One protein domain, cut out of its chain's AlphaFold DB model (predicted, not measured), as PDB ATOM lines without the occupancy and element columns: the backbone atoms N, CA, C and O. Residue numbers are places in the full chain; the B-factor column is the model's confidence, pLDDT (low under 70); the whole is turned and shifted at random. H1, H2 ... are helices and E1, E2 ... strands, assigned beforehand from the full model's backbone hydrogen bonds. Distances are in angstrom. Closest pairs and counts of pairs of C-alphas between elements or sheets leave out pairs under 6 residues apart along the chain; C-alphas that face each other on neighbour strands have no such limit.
ATOM      1  N   VAL A   3     -49.474   5.292  22.035       79.81
ATOM      2  CA  VAL A   3     -48.678   5.493  23.246       79.81
ATOM      3  C   VAL A   3     -47.259   5.043  22.940       79.81
ATOM      4  O   VAL A   3     -47.055   3.936  22.443       79.81
ATOM      5  N   PHE A   4     -46.295   5.903  23.234       84.25
ATOM      6  CA  PHE A   4     -44.874   5.616  23.148       84.25
ATOM      7  C   PHE A   4     -44.276   5.687  24.547       84.25
ATOM      8  O   PHE A   4     -44.697   6.482  25.385       84.25
ATOM      9  N   GLN A   5     -43.290   4.840  24.804       88.69
ATOM     10  CA  GLN A   5     -42.595   4.793  26.081       88.69
ATOM     11  C   GLN A   5     -41.133   5.154  25.849       88.69
ATOM     12  O   GLN A   5     -40.409   4.424  25.174       88.69
ATOM     13  N   PHE A   6     -40.706   6.282  26.408       90.94
ATOM     14  CA  PHE A   6     -39.314   6.705  26.400       90.94
ATOM     15  C   PHE A   6     -38.654   6.312  27.723       90.94
ATOM     16  O   PHE A   6     -38.981   6.864  28.772       90.94
ATOM     17  N   LYS A   7     -37.728   5.351  27.691       89.75
ATOM     18  CA  LYS A   7     -36.957   4.960  28.880       89.75
ATOM     19  C   LYS A   7     -35.881   6.000  29.172       89.75
ATOM     20  O   LYS A   7     -35.061   6.288  28.302       89.75
ATOM     21  N   PHE A   8     -35.851   6.513  30.399       89.62
ATOM     22  CA  PHE A   8     -34.839   7.467  30.851       89.62
ATOM     23  C   PHE A   8     -33.919   6.844  31.918       89.62
ATOM     24  O   PHE A   8     -34.295   5.868  32.565       89.62
ATOM     25  N   PRO A   9     -32.676   7.337  32.084       85.75
ATOM     26  CA  PRO A   9     -31.714   6.736  33.009       85.75
ATOM     27  C   PRO A   9     -32.087   6.986  34.477       85.75
ATOM     28  O   PRO A   9     -32.609   8.040  34.815       85.75
ATOM     29  N   THR A  10     -31.735   6.050  35.359       84.75
ATOM     30  CA  THR A  10     -31.914   6.154  36.824       84.75
ATOM     31  C   THR A  10     -30.999   7.194  37.473       84.75
ATOM     32  O   THR A  10     -31.333   7.781  38.498       84.75
ATOM     33  N   MET A  11     -29.835   7.444  36.868       85.31
ATOM     34  CA  MET A  11     -28.818   8.362  37.374       85.31
ATOM     35  C   MET A  11     -28.404   9.333  36.277       85.31
ATOM     36  O   MET A  11     -28.175   8.934  35.131       85.31
ATOM     37  N   VAL A  12     -28.217  10.598  36.637       84.12
ATOM     38  CA  VAL A  12     -27.616  11.601  35.758       84.12
ATOM     39  C   VAL A  12     -26.424  12.252  36.431       84.12
ATOM     40  O   VAL A  12     -26.337  12.337  37.650       84.12
ATOM     41  N   VAL A  13     -25.486  12.722  35.614       80.88
ATOM     42  CA  VAL A  13     -24.425  13.603  36.101       80.88
ATOM     43  C   VAL A  13     -25.018  14.994  36.291       80.88
ATOM     44  O   VAL A  13     -25.581  15.559  35.338       80.88
ATOM     45  N   ASP A  14     -24.913  15.500  37.514       73.75
ATOM     46  CA  ASP A  14     -25.288  16.857  37.876       73.75
ATOM     47  C   ASP A  14     -24.270  17.847  37.292       73.75
ATOM     48  O   ASP A  14     -23.057  17.654  37.390       73.75
ATOM     49  N   LYS A  15     -24.754  18.902  36.627       67.38
ATOM     50  CA  LYS A  15     -23.875  19.854  35.926       67.38
ATOM     51  C   LYS A  15     -23.110  20.782  36.878       67.38
ATOM     52  O   LYS A  15     -22.109  21.344  36.445       67.38
ATOM     53  N   ALA A  16     -23.567  20.968  38.118       68.12
ATOM     54  CA  ALA A  16     -22.958  21.887  39.078       68.12
ATOM     55  C   ALA A  16     -21.896  21.201  39.953       68.12
ATOM     56  O   ALA A  16     -20.880  21.811  40.274       68.12
ATOM     57  N   SER A  17     -22.114  19.933  40.306       68.31
ATOM     58  CA  SER A  17     -21.241  19.145  41.187       68.31
ATOM     59  C   SER A  17     -20.397  18.096  40.456       68.31
ATOM     60  O   SER A  17     -19.390  17.644  40.992       68.31
ATOM     61  N   GLY A  18     -20.772  17.696  39.234       72.00
ATOM     62  CA  GLY A  18     -20.084  16.636  38.484       72.00
ATOM     63  C   GLY A  18     -20.302  15.225  39.046       72.00
ATOM     64  O   GLY A  18     -19.788  14.255  38.485       72.00
ATOM     65  N   GLU A  19     -21.082  15.087  40.119       77.75
ATOM     66  CA  GLU A  19     -21.401  13.810  40.747       77.75
ATOM     67  C   GLU A  19     -22.601  13.128  40.076       77.75
ATOM     68  O   GLU A  19     -23.445  13.754  39.425       77.75
ATOM     69  N   ARG A  20     -22.673  11.798  40.217       81.38
ATOM     70  CA  ARG A  20     -23.833  11.017  39.776       81.38
ATOM     71  C   ARG A  20     -24.926  11.109  40.831       81.38
ATOM     72  O   ARG A  20     -24.808  10.505  41.892       81.38
ATOM     73  N   VAL A  21     -26.009  11.792  40.488       84.88
ATOM     74  CA  VAL A  21     -27.194  11.952  41.332       84.88
ATOM     75  C   VAL A  21     -28.382  11.193  40.745       84.88
ATOM     76  O   VAL A  21     -28.417  10.890  39.547       84.88
ATOM     77  N   MET A  22     -29.359  10.873  41.593       85.25
ATOM     78  CA  MET A  22     -30.605  10.231  41.176       85.25
ATOM     79  C   MET A  22     -31.380  11.147  40.224       85.25
ATOM     80  O   MET A  22     -31.590  12.327  40.513       85.25
ATOM     81  N   PHE A  23     -31.789  10.613  39.073       87.88
ATOM     82  CA  PHE A  23     -32.524  11.387  38.084       87.88
ATOM     83  C   PHE A  23     -34.002  11.451  38.451       87.88
ATOM     84  O   PHE A  23     -34.750  10.511  38.215       87.88
ATOM     85  N   ASP A  24     -34.406  12.583  39.015       86.69
ATOM     86  CA  ASP A  24     -35.791  12.876  39.393       86.69
ATOM     87  C   ASP A  24     -36.415  13.998  38.537       86.69
ATOM     88  O   ASP A  24     -36.495  15.145  38.977       86.69
ATOM     89  N   PRO A  25     -36.833  13.717  37.291       86.44
ATOM     90  CA  PRO A  25     -37.503  14.695  36.432       86.44
ATOM     91  C   PRO A  25     -38.956  14.995  36.844       86.44
ATOM     92  O   PRO A  25     -39.580  15.872  36.241       86.44
ATOM     93  N   ALA A  26     -39.511  14.279  37.829       83.19
ATOM     94  CA  ALA A  26     -40.846  14.544  38.358       83.19
ATOM     95  C   ALA A  26     -40.826  15.692  39.380       83.19
ATOM     96  O   ALA A  26     -41.720  16.539  39.352       83.19
ATOM     97  N   SER A  27     -39.785  15.759  40.217       82.00
ATOM     98  CA  SER A  27     -39.692  16.743  41.308       82.00
ATOM     99  C   SER A  27     -38.588  17.794  41.127       82.00
ATOM    100  O   SER A  27     -38.570  18.781  41.861       82.00
ATOM    101  N   ASN A  28     -37.676  17.636  40.156       85.06
ATOM    102  CA  ASN A  28     -36.579  18.579  39.891       85.06
ATOM    103  C   ASN A  28     -36.681  19.209  38.486       85.06
ATOM    104  O   ASN A  28     -36.673  18.524  37.462       85.06
ATOM    105  N   ALA A  29     -36.719  20.545  38.432       82.25
ATOM    106  CA  ALA A  29     -36.897  21.313  37.198       82.25
ATOM    107  C   ALA A  29     -35.724  21.192  36.201       82.25
ATOM    108  O   ALA A  29     -35.943  21.199  34.988       82.25
ATOM    109  N   ASP A  30     -34.487  21.061  36.682       82.25
ATOM    110  CA  ASP A  30     -33.317  20.888  35.814       82.25
ATOM    111  C   ASP A  30     -33.265  19.472  35.234       82.25
ATOM    112  O   ASP A  30     -32.936  19.283  34.059       82.25
ATOM    113  N   HIS A  31     -33.675  18.478  36.024       88.06
ATOM    114  CA  HIS A  31     -33.861  17.116  35.536       88.06
ATOM    115  C   HIS A  31     -34.999  17.028  34.521       88.06
ATOM    116  O   HIS A  31     -34.850  16.364  33.494       88.06
ATOM    117  N   ARG A  32     -36.097  17.757  34.748       87.81
ATOM    118  CA  ARG A  32     -37.211  17.841  33.803       87.81
ATOM    119  C   ARG A  32     -36.778  18.419  32.456       87.81
ATOM    120  O   ARG A  32     -37.043  17.809  31.428       87.81
ATOM    121  N   ARG A  33     -36.020  19.520  32.455       86.62
ATOM    122  CA  ARG A  33     -35.478  20.122  31.222       86.62
ATOM    123  C   ARG A  33     -34.582  19.149  30.452       86.62
ATOM    124  O   ARG A  33     -34.680  19.039  29.235       86.62
ATOM    125  N   LYS A  34     -33.740  18.402  31.171       87.25
ATOM    126  CA  LYS A  34     -32.868  17.370  30.592       87.25
ATOM    127  C   LYS A  34     -33.664  16.190  30.020       87.25
ATOM    128  O   LYS A  34     -33.264  15.622  29.008       87.25
ATOM    129  N   LEU A  35     -34.784  15.820  30.647       90.06
ATOM    130  CA  LEU A  35     -35.706  14.818  30.109       90.06
ATOM    131  C   LEU A  35     -36.336  15.301  28.795       90.06
ATOM    132  O   LEU A  35     -36.342  14.542  27.829       90.06
ATOM    133  N   ASP A  36     -36.799  16.551  28.737       89.06
ATOM    134  CA  ASP A  36     -37.398  17.132  27.527       89.06
ATOM    135  C   ASP A  36     -36.384  17.188  26.364       89.06
ATOM    136  O   ASP A  36     -36.698  16.763  25.251       89.06
ATOM    137  N   GLU A  37     -35.132  17.591  26.627       89.31
ATOM    138  CA  GLU A  37     -34.037  17.557  25.639       89.31
ATOM    139  C   GLU A  37     -33.787  16.140  25.092       89.31
ATOM    140  O   GLU A  37     -33.588  15.951  23.887       89.31
ATOM    141  N   ASN A  38     -33.813  15.130  25.967       89.69
ATOM    142  CA  ASN A  38     -33.622  13.732  25.582       89.69
ATOM    143  C   ASN A  38     -34.804  13.195  24.760       89.69
ATOM    144  O   ASN A  38     -34.590  12.471  23.785       89.69
ATOM    145  N   ILE A  39     -36.036  13.569  25.116       90.31
ATOM    146  CA  ILE A  39     -37.242  13.225  24.355       90.31
ATOM    147  C   ILE A  39     -37.172  13.841  22.952       90.31
ATOM    148  O   ILE A  39     -37.445  13.153  21.970       90.31
ATOM    149  N   ASP A  40     -36.748  15.099  22.825       87.31
ATOM    150  CA  ASP A  40     -36.613  15.762  21.524       87.31
ATOM    151  C   ASP A  40     -35.538  15.115  20.641       87.31
ATOM    152  O   ASP A  40     -35.732  14.962  19.432       87.31
ATOM    153  N   GLN A  41     -34.418  14.679  21.224       87.62
ATOM    154  CA  GLN A  41     -33.416  13.892  20.499       87.62
ATOM    155  C   GLN A  41     -33.963  12.528  20.072       87.62
ATOM    156  O   GLN A  41     -33.748  12.111  18.933       87.62
ATOM    157  N   TRP A  42     -34.704  11.855  20.953       89.50
ATOM    158  CA  TRP A  42     -35.323  10.566  20.664       89.50
ATOM    159  C   TRP A  42     -36.347  10.663  19.524       89.50
ATOM    160  O   TRP A  42     -36.303   9.841  18.605       89.50
ATOM    161  N   ARG A  43     -37.180  11.715  19.494       85.38
ATOM    162  CA  ARG A  43     -38.142  11.984  18.404       85.38
ATOM    163  C   ARG A  43     -37.471  12.171  17.042       85.38
ATOM    164  O   ARG A  43     -38.034  11.772  16.029       85.38
ATOM    165  N   ARG A  44     -36.254  12.731  16.988       85.00
ATOM    166  CA  ARG A  44     -35.491  12.856  15.726       85.00
ATOM    167  C   ARG A  44     -35.069  11.502  15.151       85.00
ATOM    168  O   ARG A  44     -34.843  11.408  13.949       85.00
ATOM    169  N   GLN A  45     -34.952  10.480  15.998       83.56
ATOM    170  CA  GLN A  45     -34.575   9.116  15.614       83.56
ATOM    171  C   GLN A  45     -35.789   8.187  15.439       83.56
ATOM    172  O   GLN A  45     -35.632   7.109  14.876       83.56
ATOM    173  N   HIS A  46     -36.980   8.616  15.873       80.31
ATOM    174  CA  HIS A  46     -38.239   7.863  15.804       80.31
ATOM    175  C   HIS A  46     -39.311   8.709  15.094       80.31
ATOM    176  O   HIS A  46     -40.149   9.333  15.758       80.31
ATOM    177  N   PRO A  47     -39.290   8.776  13.745       72.12
ATOM    178  CA  PRO A  47     -40.210   9.602  12.960       72.12
ATOM    179  C   PRO A  47     -41.694   9.327  13.251       72.12
ATOM    180  O   PRO A  47     -42.528  10.223  13.146       72.12
ATOM    181  N   GLU A  48     -42.033   8.102  13.652       65.88
ATOM    182  CA  GLU A  48     -43.381   7.674  14.028       65.88
ATOM    183  C   GLU A  48     -43.925   8.340  15.301       65.88
ATOM    184  O   GLU A  48     -45.137   8.313  15.513       65.88
ATOM    185  N   ALA A  49     -43.058   8.935  16.124       72.44
ATOM    186  CA  ALA A  49     -43.400   9.609  17.372       72.44
ATOM    187  C   ALA A  49     -43.176  11.133  17.310       72.44
ATOM    188  O   ALA A  49     -43.177  11.799  18.347       72.44
ATOM    189  N   HIS A  50     -43.001  11.691  16.103       74.19
ATOM    190  CA  HIS A  50     -42.717  13.113  15.870       74.19
ATOM    191  C   HIS A  50     -43.707  14.053  16.578       74.19
ATOM    192  O   HIS A  50     -43.296  15.053  17.163       74.19
ATOM    193  N   ASP A  51     -44.998  13.704  16.569       68.75
ATOM    194  CA  ASP A  51     -46.075  14.521  17.143       68.75
ATOM    195  C   ASP A  51     -46.501  14.077  18.564       68.75
ATOM    196  O   ASP A  51     -47.415  14.665  19.146       68.75
ATOM    197  N   ALA A  52     -45.857  13.054  19.146       78.25
ATOM    198  CA  ALA A  52     -46.199  12.525  20.471       78.25
ATOM    199  C   ALA A  52     -45.728  13.467  21.584       78.25
ATOM    200  O   ALA A  52     -44.551  13.801  21.605       78.25
ATOM    201  N   GLN A  53     -46.581  13.857  22.536       81.12
ATOM    202  CA  GLN A  53     -46.246  14.771  23.648       81.12
ATOM    203  C   GLN A  53     -46.126  14.034  24.988       81.12
ATOM    204  O   GLN A  53     -46.730  12.982  25.153       81.12
ATOM    205  N   LEU A  54     -45.335  14.561  25.932       85.75
ATOM    206  CA  LEU A  54     -45.169  13.955  27.260       85.75
ATOM    207  C   LEU A  54     -46.453  14.093  28.080       85.75
ATOM    208  O   LEU A  54     -46.902  15.210  28.319       85.75
ATOM    209  N   ASP A  55     -47.007  12.960  28.504       84.88
ATOM    210  CA  ASP A  55     -48.253  12.863  29.270       84.88
ATOM    211  C   ASP A  55     -47.966  12.627  30.758       84.88
ATOM    212  O   ASP A  55     -48.374  13.414  31.613       84.88
ATOM    213  N   SER A  56     -47.179  11.595  31.075       84.75
ATOM    214  CA  SER A  56     -46.829  11.243  32.452       84.75
ATOM    215  C   SER A  56     -45.399  10.714  32.580       84.75
ATOM    216  O   SER A  56     -44.766  10.303  31.604       84.75
ATOM    217  N   ILE A  57     -44.866  10.769  33.802       88.75
ATOM    218  CA  ILE A  57     -43.549  10.239  34.166       88.75
ATOM    219  C   ILE A  57     -43.774   9.154  35.215       88.75
ATOM    220  O   ILE A  57     -44.254   9.445  36.309       88.75
ATOM    221  N   ASP A  58     -43.418   7.920  34.877       87.12
ATOM    222  CA  ASP A  58     -43.387   6.799  35.808       87.12
ATOM    223  C   ASP A  58     -41.975   6.695  36.399       87.12
ATOM    224  O   ASP A  58     -41.026   6.270  35.730       87.12
ATOM    225  N   MET A  59     -41.838   7.157  37.644       86.12
ATOM    226  CA  MET A  59     -40.572   7.168  38.380       86.12
ATOM    227  C   MET A  59     -40.139   5.772  38.839       86.12
ATOM    228  O   MET A  59     -38.942   5.533  38.965       86.12
ATOM    229  N   ASP A  60     -41.075   4.839  39.027       82.94
ATOM    230  CA  ASP A  60     -40.755   3.473  39.444       82.94
ATOM    231  C   ASP A  60     -40.209   2.678  38.249       82.94
ATOM    232  O   ASP A  60     -39.156   2.036  38.324       82.94
ATOM    233  N   ALA A  61     -40.871   2.791  37.094       82.88
ATOM    234  CA  ALA A  61     -40.459   2.132  35.858       82.88
ATOM    235  C   ALA A  61     -39.347   2.874  35.092       82.88
ATOM    236  O   ALA A  61     -38.763   2.303  34.167       82.88
ATOM    237  N   HIS A  62     -39.046   4.124  35.464       87.88
ATOM    238  CA  HIS A  62     -38.124   5.027  34.761       87.88
ATOM    239  C   HIS A  62     -38.513   5.247  33.285       87.88
ATOM    240  O   HIS A  62     -37.689   5.168  32.363       87.88
ATOM    241  N   VAL A  63     -39.807   5.499  33.056       88.75
ATOM    242  CA  VAL A  63     -40.401   5.681  31.723       88.75
ATOM    243  C   VAL A  63     -41.172   6.994  31.638       88.75
ATOM    244  O   VAL A  63     -42.039   7.285  32.454       88.75
ATOM    245  N   ALA A  64     -40.891   7.775  30.596       88.00
ATOM    246  CA  ALA A  64     -41.717   8.895  30.170       88.00
ATOM    247  C   ALA A  64     -42.760   8.378  29.169       88.00
ATOM    248  O   ALA A  64     -42.411   7.852  28.106       88.00
ATOM    249  N   VAL A  65     -44.041   8.506  29.510       86.44
ATOM    250  CA  VAL A  65     -45.152   8.110  28.644       86.44
ATOM    251  C   VAL A  65     -45.460   9.271  27.708       86.44
ATOM    252  O   VAL A  65     -45.855  10.352  28.143       86.44
ATOM    253  N   LEU A  66     -45.260   9.052  26.411       87.25
ATOM    254  CA  LEU A  66     -45.567  10.017  25.364       87.25
ATOM    255  C   LEU A  66     -46.844   9.582  24.646       87.25
ATOM    256  O   LEU A  66     -46.952   8.439  24.199       87.25
ATOM    257  N   ILE A  67     -47.799  10.487  24.477       76.88
ATOM    258  CA  ILE A  67     -49.038  10.206  23.758       76.88
ATOM    259  C   ILE A  67     -49.095  11.049  22.486       76.88
ATOM    260  O   ILE A  67     -49.028  12.278  22.512       76.88
ATOM    261  N   ASP A  68     -49.246  10.374  21.346       71.94
ATOM    262  CA  ASP A  68     -49.650  11.013  20.095       71.94
ATOM    263  C   ASP A  68     -51.179  11.099  20.045       71.94
ATOM    264  O   ASP A  68     -51.905  10.127  19.766       71.94
ATOM    265  N   HIS A  69     -51.665  12.304  20.340       59.03
ATOM    266  CA  HIS A  69     -53.064  12.689  20.230       59.03
ATOM    267  C   HIS A  69     -53.408  13.109  18.793       59.03
ATOM    268  O   HIS A  69     -53.830  14.243  18.544       59.03
TER     269      HIS A  69
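Overview. This is residues 3 to 69 of the 551 residues of the protein "Replicative DNA helicase" of Bifidobacterium canis (UniProt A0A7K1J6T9). A small three-stranded antiparallel sheet of E1, E5 and E4 has one long helix, H1, running slantwise over one face, while its other face is bare. Beyond one end of this sheet a short hairpin of E2 and E3 lengthens the domain. The printed part has 67 residues with one named helix and five named strands, in the order E1 E2 E3 H1 E4 E5, and its class is mixed, helices and strands. The larger sheet has the order E1 - E5 - E4, and E2 and E3 form an antiparallel sheet of two. The whole is compact, with a radius of gyration of the C-alphas of 12.2 A, yet elongated in outline, spanning 37 by 23 by 16 A.

Arrangement. E1, residues 3 to 7, is an edge strand and the antiparallel neighbour of E5, residues 63 to 68, at 152 degrees between their directions; N 4 and O 66 are 2.8 A apart, within hydrogen-bond range. E2, residues 11 to 13, and E3, residues 20 to 22, are a hairpin at 137 degrees, with N 12 and O 21 within hydrogen-bond range at 2.9 A. E2 and E3 are both apart from E5. H1, residues 29 to 45, is on the sheet of three at a height over the sheet of 9.1 A. Four of its C-alphas fall on E5, and it lies only just over E4, residues 53 to 58, with 3. On the local plane H1 and E5 stand at 59 degrees, slantwise, only just short of across. The closest C-alphas of H1 and E1 are those of Ile 39 and Phe 6, 7.1 A apart. In H1, 12 of 13 O i to N i+4 pairs are within hydrogen-bond range. E4 and E5 are a hairpin, antiparallel at 153 degrees, with N 67 and O 53 within hydrogen-bond range at 2.8 A.

Along the chain. E1 begins at C-alpha 3, (-48.678, 5.493, 23.246), and is 13.0 A long. E2 and E3 each have three residues. H1 runs 24.9 A from C-alpha 29, (-36.897, 21.313, 37.198), to C-alpha 45. E4 is 14.8 A long and E5 15.8 A, ending at C-alpha 68, (-49.650, 11.013, 20.095).

Size, cuts and confidence. The two C-alphas farthest apart are those of Ser 17 and His 69, at 38.6 A. The printed part has no cut and no long link. Mean pLDDT of the printed part is 82.6; residues 15 to 17, 48, 51 and 69 are under 70.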